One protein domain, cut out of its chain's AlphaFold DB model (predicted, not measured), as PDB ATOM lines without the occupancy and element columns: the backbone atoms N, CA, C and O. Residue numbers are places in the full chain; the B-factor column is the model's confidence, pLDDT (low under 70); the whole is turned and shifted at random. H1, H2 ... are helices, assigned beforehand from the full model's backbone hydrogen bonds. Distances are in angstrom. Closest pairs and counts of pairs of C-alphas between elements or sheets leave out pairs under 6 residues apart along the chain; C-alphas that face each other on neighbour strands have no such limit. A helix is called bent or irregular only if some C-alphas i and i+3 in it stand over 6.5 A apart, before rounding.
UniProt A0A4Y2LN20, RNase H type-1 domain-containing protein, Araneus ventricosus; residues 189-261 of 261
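AT A GLANCE: This is residues 189 to 261 of the 261 residues of the protein "RNase H type-1 domain-containing protein" of Araneus ventricosus (UniProt A0A4Y2LN20). There is little regular structure: four short helices, H1 to H4 in that order, with a long stretch without named elements before H1, residues 189 to 205, and another between H2 and H3, residues 225 to 241, while H3 and H4 make a corner. Residues 195 to 201 stick out at one end. The 73 printed residues, 26 in named helices, have no named strand; the class is all helix. The whole is only just compact, close to loose, with radius of gyration of the C-alphas 13.5 A and spans 41 by 29 by 20 A.

HOW THE PARTS SIT: H1, residues 206 to 213, is close to but not clearly touching H3, residues 242 to 247; their closest C-alphas, Phe 211 and Pro 242, are 6.2 A apart. H2, residues 219 to 224, touches no helix. H3 and H4, residues 250 to 255, touch only at the corner, closest at C-alphas 245 and 252, 6.1 A. Every O i to N i+4 pair is within hydrogen-bond range in H1, H2 and H3; H4 has 0 of 2, but 2 of 3 O i to N i+3.

IN THESE COORDINATES: H1, 10.7 A long, begins at C-alpha 206 (-16.862, -15.668, -5.788). H2 is 8.5 A, H3 9.0 A. H4, 9.6 A, is irregular, C-alphas 251 and 254 being 8.1 A apart.

THE WHOLE: The printed part has no cut. H2 to H3 is a long link. Residues 259 to 261 have pLDDT under 70.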
ATOM      1  N   SER A 189     -25.933  -1.481  -3.054       74.38
ATOM      2  CA  SER A 189     -24.533  -1.704  -2.664       74.38
ATOM      3  C   SER A 189     -23.637  -1.966  -3.879       74.38
ATOM      4  O   SER A 189     -22.536  -1.422  -3.970       74.38
ATOM      5  N   THR A 190     -24.132  -2.739  -4.846       79.62
ATOM      6  CA  THR A 190     -23.440  -3.043  -6.101       79.62
ATOM      7  C   THR A 190     -23.426  -1.834  -7.040       79.62
ATOM      8  O   THR A 190     -22.408  -1.602  -7.690       79.62
ATOM      9  N   LEU A 191     -24.492  -1.023  -7.080       83.38
ATOM     10  CA  LEU A 191     -24.557   0.213  -7.880       83.38
ATOM     11  C   LEU A 191     -23.429   1.191  -7.520       83.38
ATOM     12  O   LEU A 191     -22.795   1.754  -8.409       83.38
ATOM     13  N   ASN A 192     -23.113   1.330  -6.229       78.50
ATOM     14  CA  ASN A 192     -22.023   2.196  -5.760       78.50
ATOM     15  C   ASN A 192     -20.637   1.773  -6.284       78.50
ATOM     16  O   ASN A 192     -19.706   2.577  -6.321       78.50
ATOM     17  N   ILE A 193     -20.482   0.510  -6.687       78.38
ATOM     18  CA  ILE A 193     -19.210  -0.067  -7.142       78.38
ATOM     19  C   ILE A 193     -19.173  -0.153  -8.666       78.38
ATOM     20  O   ILE A 193     -18.157   0.159  -9.291       78.38
ATOM     21  N   LEU A 194     -20.291  -0.559  -9.267       85.56
ATOM     22  CA  LEU A 194     -20.500  -0.657 -10.704       85.56
ATOM     23  C   LEU A 194     -21.637   0.286 -11.115       85.56
ATOM     24  O   LEU A 194     -22.735  -0.170 -11.423       85.56
ATOM     25  N   PRO A 195     -21.380   1.604 -11.185       86.06
ATOM     26  CA  PRO A 195     -22.416   2.583 -11.507       86.06
ATOM     27  C   PRO A 195     -22.873   2.518 -12.967       86.06
ATOM     28  O   PRO A 195     -23.846   3.163 -13.339       86.06
ATOM     29  N   ARG A 196     -22.156   1.785 -13.828       90.00
ATOM     30  CA  ARG A 196     -22.448   1.688 -15.259       90.00
ATOM     31  C   ARG A 196     -22.612   0.245 -15.702       90.00
ATOM     32  O   ARG A 196     -21.693  -0.561 -15.546       90.00
ATOM     33  N   VAL A 197     -23.736  -0.029 -16.349       89.69
ATOM     34  CA  VAL A 197     -24.007  -1.274 -17.056       89.69
ATOM     35  C   VAL A 197     -23.030  -1.413 -18.218       89.69
ATOM     36  O   VAL A 197     -22.713  -0.467 -18.944       89.69
ATOM     37  N   SER A 198     -22.522  -2.627 -18.392       86.31
ATOM     38  CA  SER A 198     -21.565  -2.960 -19.434       86.31
ATOM     39  C   SER A 198     -21.900  -4.313 -20.038       86.31
ATOM     40  O   SER A 198     -22.396  -5.211 -19.370       86.31
ATOM     41  N   THR A 199     -21.571  -4.467 -21.319       83.00
ATOM     42  CA  THR A 199     -21.635  -5.769 -22.009       83.00
ATOM     43  C   THR A 199     -20.373  -6.601 -21.806       83.00
ATOM     44  O   THR A 199     -20.309  -7.738 -22.262       83.00
ATOM     45  N   GLN A 200     -19.350  -6.032 -21.164       83.81
ATOM     46  CA  GLN A 200     -18.142  -6.761 -20.802       83.81
ATOM     47  C   GLN A 200     -18.354  -7.457 -19.457       83.81
ATOM     48  O   GLN A 200     -18.774  -6.787 -18.511       83.81
ATOM     49  N   PRO A 201     -18.036  -8.756 -19.350       79.19
ATOM     50  CA  PRO A 201     -18.126  -9.459 -18.083       79.19
ATOM     51  C   PRO A 201     -17.155  -8.849 -17.069       79.19
ATOM     52  O   PRO A 201     -16.008  -8.523 -17.392       79.19
ATOM     53  N   CYS A 202     -17.620  -8.703 -15.831       78.94
ATOM     54  CA  CYS A 202     -16.768  -8.338 -14.713       78.94
ATOM     55  C   CYS A 202     -16.185  -9.615 -14.098       78.94
ATOM     56  O   CYS A 202     -16.930 -10.499 -13.684       78.94
ATOM     57  N   TYR A 203     -14.857  -9.726 -14.053       83.25
ATOM     58  CA  TYR A 203     -14.175 -10.886 -13.474       83.25
ATOM     59  C   TYR A 203     -13.908 -10.653 -11.988       83.25
ATOM     60  O   TYR A 203     -12.808 -10.245 -11.612       83.25
ATOM     61  N   TRP A 204     -14.930 -10.878 -11.168       83.31
ATOM     62  CA  TRP A 204     -14.818 -10.917  -9.711       83.31
ATOM     63  C   TRP A 204     -14.716 -12.360  -9.229       83.31
ATOM     64  O   TRP A 204     -15.325 -13.265  -9.804       83.31
ATOM     65  N   LYS A 205     -13.932 -12.581  -8.174       88.00
ATOM     66  CA  LYS A 205     -13.912 -13.861  -7.466       88.00
ATOM     67  C   LYS A 205     -15.244 -14.055  -6.740       88.00
ATOM     68  O   LYS A 205     -15.948 -13.089  -6.444       88.00
ATOM     69  N   ARG A 206     -15.590 -15.311  -6.442       86.62
ATOM     70  CA  ARG A 206     -16.862 -15.668  -5.788       86.62
ATOM     71  C   ARG A 206     -17.090 -14.841  -4.527       86.62
ATOM     72  O   ARG A 206     -18.186 -14.354  -4.295       86.62
ATOM     73  N   GLU A 207     -16.056 -14.688  -3.727       83.62
ATOM     74  CA  GLU A 207     -16.160 -14.049  -2.431       83.62
ATOM     75  C   GLU A 207     -16.301 -12.523  -2.540       83.62
ATOM     76  O   GLU A 207     -17.029 -11.916  -1.766       83.62
ATOM     77  N   GLU A 208     -15.696 -11.903  -3.556       83.56
ATOM     78  CA  GLU A 208     -15.927 -10.488  -3.870       83.56
ATOM     79  C   GLU A 208     -17.387 -10.258  -4.285       83.56
ATOM     80  O   GLU A 208     -18.015  -9.291  -3.855       83.56
ATOM     81  N   ILE A 209     -17.953 -11.176  -5.080       84.38
ATOM     82  CA  ILE A 209     -19.368 -11.130  -5.467       84.38
ATOM     83  C   ILE A 209     -20.249 -11.203  -4.219       84.38
ATOM     84  O   ILE A 209     -21.114 -10.345  -4.051       84.38
ATOM     85  N   LEU A 210     -20.027 -12.180  -3.337       86.69
ATOM     86  CA  LEU A 210     -20.822 -12.346  -2.116       86.69
ATOM     87  C   LEU A 210     -20.708 -11.135  -1.181       86.69
ATOM     88  O   LEU A 210     -21.722 -10.666  -0.661       86.69
ATOM     89  N   PHE A 211     -19.510 -10.569  -1.046       84.69
ATOM     90  CA  PHE A 211     -19.276  -9.385  -0.228       84.69
ATOM     91  C   PHE A 211     -20.036  -8.161  -0.763       84.69
ATOM     92  O   PHE A 211     -20.782  -7.518  -0.023       84.69
ATOM     93  N   PHE A 212     -19.906  -7.841  -2.056       80.56
ATOM     94  CA  PHE A 212     -20.517  -6.636  -2.640       80.56
ATOM     95  C   PHE A 212     -22.032  -6.720  -2.795       80.56
ATOM     96  O   PHE A 212     -22.736  -5.714  -2.670       80.56
ATOM     97  N   THR A 213     -22.539  -7.924  -3.028       83.00
ATOM     98  CA  THR A 213     -23.980  -8.178  -3.084       83.00
ATOM     99  C   THR A 213     -24.602  -8.355  -1.695       83.00
ATOM    100  O   THR A 213     -25.823  -8.406  -1.575       83.00
ATOM    101  N   GLY A 214     -23.781  -8.410  -0.637       82.88
ATOM    102  CA  GLY A 214     -24.236  -8.606   0.737       82.88
ATOM    103  C   GLY A 214     -24.827  -9.991   0.994       82.88
ATOM    104  O   GLY A 214     -25.670 -10.119   1.875       82.88
ATOM    105  N   HIS A 215     -24.408 -10.994   0.217       84.69
ATOM    106  CA  HIS A 215     -24.801 -12.403   0.336       84.69
ATOM    107  C   HIS A 215     -23.874 -13.231   1.240       84.69
ATOM    108  O   HIS A 215     -24.132 -14.407   1.490       84.69
ATOM    109  N   ASP A 216     -22.795 -12.629   1.730       83.88
ATOM    110  CA  ASP A 216     -21.940 -13.211   2.762       83.88
ATOM    111  C   ASP A 216     -22.674 -13.350   4.112       83.88
ATOM    112  O   ASP A 216     -23.662 -12.649   4.346       83.88
ATOM    113  N   PRO A 217     -22.191 -14.208   5.040       86.44
ATOM    114  CA  PRO A 217     -22.827 -14.505   6.334       86.44
ATOM    115  C   PRO A 217     -22.725 -13.354   7.357       86.44
ATOM    116  O   PRO A 217     -22.446 -13.551   8.539       86.44
ATOM    117  N   PHE A 218     -22.963 -12.127   6.908       88.38
ATOM    118  CA  PHE A 218     -23.060 -10.947   7.744       88.38
ATOM    119  C   PHE A 218     -24.399 -10.923   8.500       88.38
ATOM    120  O   PHE A 218     -25.419 -11.376   7.967       88.38
ATOM    121  N   PRO A 219     -24.452 -10.357   9.720       89.94
ATOM    122  CA  PRO A 219     -25.680 -10.306  10.514       89.94
ATOM    123  C   PRO A 219     -26.887  -9.708   9.778       89.94
ATOM    124  O   PRO A 219     -28.000 -10.212   9.930       89.94
ATOM    125  N   SER A 220     -26.685  -8.688   8.932       89.19
ATOM    126  CA  SER A 220     -27.764  -8.105   8.123       89.19
ATOM    127  C   SER A 220     -28.362  -9.108   7.132       89.19
ATOM    128  O   SER A 220     -29.581  -9.168   6.967       89.19
ATOM    129  N   TYR A 221     -27.514  -9.919   6.497       89.06
ATOM    130  CA  TYR A 221     -27.930 -10.967   5.571       89.06
ATOM    131  C   TYR A 221     -28.652 -12.089   6.318       89.06
ATOM    132  O   TYR A 221     -29.792 -12.422   5.994       89.06
ATOM    133  N   LEU A 222     -28.051 -12.602   7.394       90.75
ATOM    134  CA  LEU A 222     -28.638 -13.673   8.200       90.75
ATOM    135  C   LEU A 222     -30.007 -13.279   8.772       90.75
ATOM    136  O   LEU A 222     -30.931 -14.092   8.769       90.75
ATOM    137  N   LYS A 223     -30.174 -12.026   9.217       91.38
ATOM    138  CA  LYS A 223     -31.470 -11.514   9.681       91.38
ATOM    139  C   LYS A 223     -32.501 -11.457   8.556       91.38
ATOM    140  O   LYS A 223     -33.638 -11.866   8.774       91.38
ATOM    141  N   ARG A 224     -32.119 -10.985   7.362       89.75
ATOM    142  CA  ARG A 224     -33.009 -10.916   6.188       89.75
ATOM    143  C   ARG A 224     -33.561 -12.290   5.798       89.75
ATOM    144  O   ARG A 224     -34.711 -12.378   5.384       89.75
ATOM    145  N   PHE A 225     -32.767 -13.347   5.964       89.25
ATOM    146  CA  PHE A 225     -33.159 -14.730   5.667       89.25
ATOM    147  C   PHE A 225     -33.688 -15.502   6.886       89.25
ATOM    148  O   PHE A 225     -33.840 -16.717   6.824       89.25
ATOM    149  N   ASN A 226     -33.995 -14.814   7.992       92.44
ATOM    150  CA  ASN A 226     -34.507 -15.412   9.233       92.44
ATOM    151  C   ASN A 226     -33.597 -16.495   9.848       92.44
ATOM    152  O   ASN A 226     -34.059 -17.340  10.610       92.44
ATOM    153  N   LEU A 227     -32.295 -16.451   9.555       91.62
ATOM    154  CA  LEU A 227     -31.275 -17.333  10.134       91.62
ATOM    155  C   LEU A 227     -30.704 -16.778  11.449       91.62
ATOM    156  O   LEU A 227     -30.058 -17.498  12.202       91.62
ATOM    157  N   SER A 228     -30.939 -15.492  11.727       92.12
ATOM    158  CA  SER A 228     -30.546 -14.815  12.965       92.12
ATOM    159  C   SER A 228     -31.681 -13.938  13.492       92.12
ATOM    160  O   SER A 228     -32.462 -13.363  12.729       92.12
ATOM    161  N   SER A 229     -31.756 -13.786  14.816       90.31
ATOM    162  CA  SER A 229     -32.716 -12.902  15.478       90.31
ATOM    163  C   SER A 229     -32.323 -11.420  15.395       90.31
ATOM    164  O   SER A 229     -33.210 -10.568  15.485       90.31
ATOM    165  N   THR A 230     -31.050 -11.094  15.137       91.44
ATOM    166  CA  THR A 230     -30.530  -9.713  15.118       91.44
ATOM    167  C   THR A 230     -29.721  -9.407  13.858       91.44
ATOM    168  O   THR A 230     -28.939 -10.248  13.417       91.44
ATOM    169  N   ALA A 231     -29.838  -8.180  13.337       91.31
ATOM    170  CA  ALA A 231     -28.986  -7.655  12.257       91.31
ATOM    171  C   ALA A 231     -27.726  -6.930  12.767       91.31
ATOM    172  O   ALA A 231     -26.957  -6.402  11.966       91.31
ATOM    173  N   ASN A 232     -27.531  -6.885  14.086       92.94
ATOM    174  CA  ASN A 232     -26.485  -6.090  14.712       92.94
ATOM    175  C   ASN A 232     -25.105  -6.722  14.508       92.94
ATOM    176  O   ASN A 232     -24.940  -7.943  14.525       92.94
ATOM    177  N   CYS A 233     -24.101  -5.869  14.375       88.56
ATOM    178  CA  CYS A 233     -22.704  -6.256  14.449       88.56
ATOM    179  C   CYS A 233     -22.364  -6.781  15.861       88.56
ATOM    180  O   CYS A 233     -22.789  -6.171  16.845       88.56
ATOM    181  N   PRO A 234     -21.520  -7.821  16.006       86.44
ATOM    182  CA  PRO A 234     -20.983  -8.263  17.298       86.44
ATOM    183  C   PRO A 234     -20.229  -7.164  18.057       86.44
ATOM    184  O   PRO A 234     -20.102  -7.219  19.274       86.44
ATOM    185  N   CYS A 235     -19.753  -6.148  17.338       86.75
ATOM    186  CA  CYS A 235     -19.146  -4.945  17.890       86.75
ATOM    187  C   CYS A 235     -20.125  -4.006  18.618       86.75
ATOM    188  O   CYS A 235     -19.685  -3.026  19.209       86.75
ATOM    189  N   GLY A 236     -21.435  -4.268  18.551       83.94
ATOM    190  CA  GLY A 236     -22.480  -3.432  19.146       83.94
ATOM    191  C   GLY A 236     -23.139  -2.441  18.181       83.94
ATOM    192  O   GLY A 236     -24.150  -1.845  18.544       83.94
ATOM    193  N   ASN A 237     -22.637  -2.291  16.947       84.56
ATOM    194  CA  ASN A 237     -23.291  -1.452  15.935       84.56
ATOM    195  C   ASN A 237     -24.621  -2.068  15.475       84.56
ATOM    196  O   ASN A 237     -24.744  -3.285  15.322       84.56
ATOM    197  N   THR A 238     -25.612  -1.220  15.199       84.31
ATOM    198  CA  THR A 238     -26.946  -1.642  14.736       84.31
ATOM    199  C   THR A 238     -26.939  -2.172  13.307       84.31
ATOM    200  O   THR A 238     -27.811  -2.951  12.929       84.31
ATOM    201  N   ASN A 239     -25.939  -1.775  12.523       82.31
ATOM    202  CA  ASN A 239     -25.789  -2.191  11.144       82.31
ATOM    203  C   ASN A 239     -24.681  -3.252  11.080       82.31
ATOM    204  O   ASN A 239     -23.523  -3.005  11.420       82.31
ATOM    205  N   GLY A 240     -25.069  -4.480  10.740       86.69
ATOM    206  CA  GLY A 240     -24.162  -5.599  10.508       86.69
ATOM    207  C   GLY A 240     -24.027  -5.911   9.025       86.69
ATOM    208  O   GLY A 240     -24.132  -7.080   8.665       86.69
ATOM    209  N   THR A 241     -23.872  -4.891   8.178       87.56
ATOM    210  CA  THR A 241     -23.688  -5.019   6.724       87.56
ATOM    211  C   THR A 241     -22.207  -5.157   6.360       87.56
ATOM    212  O   THR A 241     -21.351  -4.711   7.124       87.56
ATOM    213  N   PRO A 242     -21.862  -5.703   5.178       86.06
ATOM    214  CA  PRO A 242     -20.467  -5.783   4.735       86.06
ATOM    215  C   PRO A 242     -19.721  -4.438   4.792       86.06
ATOM    216  O   PRO A 242     -18.542  -4.391   5.148       86.06
ATOM    217  N   LEU A 243     -20.408  -3.333   4.474       84.12
ATOM    218  CA  LEU A 243     -19.812  -1.997   4.458       84.12
ATOM    219  C   LEU A 243     -19.479  -1.495   5.869       84.12
ATOM    220  O   LEU A 243     -18.428  -0.879   6.055       84.12
ATOM    221  N   ASP A 244     -20.310  -1.811   6.864       85.94
ATOM    222  CA  ASP A 244     -20.049  -1.438   8.261       85.94
ATOM    223  C   ASP A 244     -18.774  -2.118   8.766       85.94
ATOM    224  O   ASP A 244     -17.930  -1.484   9.398       85.94
ATOM    225  N   TYR A 245     -18.574  -3.394   8.420       85.25
ATOM    226  CA  TYR A 245     -17.332  -4.102   8.739       85.25
ATOM    227  C   TYR A 245     -16.123  -3.498   8.015       85.25
ATOM    228  O   TYR A 245     -15.035  -3.432   8.576       85.25
ATOM    229  N   ALA A 246     -16.288  -3.016   6.787       84.62
ATOM    230  CA  ALA A 246     -15.181  -2.434   6.033       84.62
ATOM    231  C   ALA A 246     -14.813  -0.998   6.444       84.62
ATOM    232  O   ALA A 246     -13.769  -0.507   6.005       84.62
ATOM    233  N   THR A 247     -15.650  -0.296   7.219       84.69
ATOM    234  CA  THR A 247     -15.482   1.154   7.438       84.69
ATOM    235  C   THR A 247     -15.691   1.645   8.874       84.69
ATOM    236  O   THR A 247     -15.179   2.714   9.208       84.69
ATOM    237  N   GLU A 248     -16.418   0.917   9.725       85.19
ATOM    238  CA  GLU A 248     -16.856   1.409  11.044       85.19
ATOM    239  C   GLU A 248     -16.669   0.424  12.206       85.19
ATOM    240  O   GLU A 248     -16.490   0.848  13.348       85.19
ATOM    241  N   CYS A 249     -16.717  -0.882  11.955       88.12
ATOM    242  CA  CYS A 249     -16.667  -1.906  12.995       88.12
ATOM    243  C   CYS A 249     -15.307  -1.963  13.712       88.12
ATOM    244  O   CYS A 249     -14.288  -2.350  13.151       88.12
ATOM    245  N   ILE A 250     -15.289  -1.700  15.021       88.12
ATOM    246  CA  ILE A 250     -14.045  -1.719  15.811       88.12
ATOM    247  C   ILE A 250     -13.278  -3.055  15.738       88.12
ATOM    248  O   ILE A 250     -12.052  -3.065  15.836       88.12
ATOM    249  N   LEU A 251     -13.973  -4.178  15.513       86.81
ATOM    250  CA  LEU A 251     -13.354  -5.507  15.390       86.81
ATOM    251  C   LEU A 251     -12.521  -5.655  14.107       86.81
ATOM    252  O   LEU A 251     -11.626  -6.492  14.046       86.81
ATOM    253  N   THR A 252     -12.796  -4.834  13.096       87.44
ATOM    254  CA  THR A 252     -12.087  -4.773  11.813       87.44
ATOM    255  C   THR A 252     -11.339  -3.454  11.629       87.44
ATOM    256  O   THR A 252     -10.890  -3.159  10.522       87.44
ATOM    257  N   ALA A 253     -11.122  -2.687  12.704       85.19
ATOM    258  CA  ALA A 253     -10.546  -1.342  12.643       85.19
ATOM    259  C   ALA A 253      -9.187  -1.264  11.934       85.19
ATOM    260  O   ALA A 253      -8.937  -0.327  11.181       85.19
ATOM    261  N   PHE A 254      -8.329  -2.272  12.117       81.50
ATOM    262  CA  PHE A 254      -7.024  -2.358  11.449       81.50
ATOM    263  C   PHE A 254      -7.112  -2.452   9.922       81.50
ATOM    264  O   PHE A 254      -6.130  -2.197   9.231       81.50
ATOM    265  N   PHE A 255      -8.283  -2.805   9.406       80.56
ATOM    266  CA  PHE A 255      -8.541  -2.996   7.991       80.56
ATOM    267  C   PHE A 255      -9.553  -2.003   7.423       80.56
ATOM    268  O   PHE A 255      -9.999  -2.158   6.283       80.56
ATOM    269  N   HIS A 256      -9.941  -0.999   8.212       82.75
ATOM    270  CA  HIS A 256     -10.887  -0.002   7.755       82.75
ATOM    271  C   HIS A 256     -10.385   0.713   6.512       82.75
ATOM    272  O   HIS A 256      -9.226   1.112   6.390       82.75
ATOM    273  N   THR A 257     -11.323   0.921   5.604       73.62
ATOM    274  CA  THR A 257     -11.131   1.767   4.441       73.62
ATOM    275  C   THR A 257     -11.916   3.053   4.595       73.62
ATOM    276  O   THR A 257     -12.887   3.137   5.348       73.62
ATOM    277  N   THR A 258     -11.476   4.086   3.884       74.38
ATOM    278  CA  THR A 258     -12.186   5.359   3.836       74.38
ATOM    279  C   THR A 258     -13.591   5.132   3.294       74.38
ATOM    280  O   THR A 258     -13.756   4.485   2.254       74.38
ATOM    281  N   LYS A 259     -14.599   5.669   3.988       65.44
ATOM    282  CA  LYS A 259     -15.992   5.581   3.547       65.44
ATOM    283  C   LYS A 259     -16.146   6.141   2.127       65.44
ATOM    284  O   LYS A 259     -15.540   7.175   1.827       65.44
ATOM    285  N   PRO A 260     -16.930   5.484   1.255       57.56
ATOM    286  CA  PRO A 260     -17.342   6.098   0.002       57.56
ATOM    287  C   PRO A 260     -18.142   7.375   0.311       57.56
ATOM    288  O   PRO A 260     -18.957   7.374   1.233       57.56
ATOM    289  N   ALA A 261     -17.817   8.456  -0.403       49.66
ATOM    290  CA  ALA A 261     -18.461   9.766  -0.279       49.66
ATOM    291  C   ALA A 261     -19.854   9.782  -0.916       49.66
ATOM    292  O   ALA A 261     -20.041   9.036  -1.907       49.66
TER     293      ALA A 261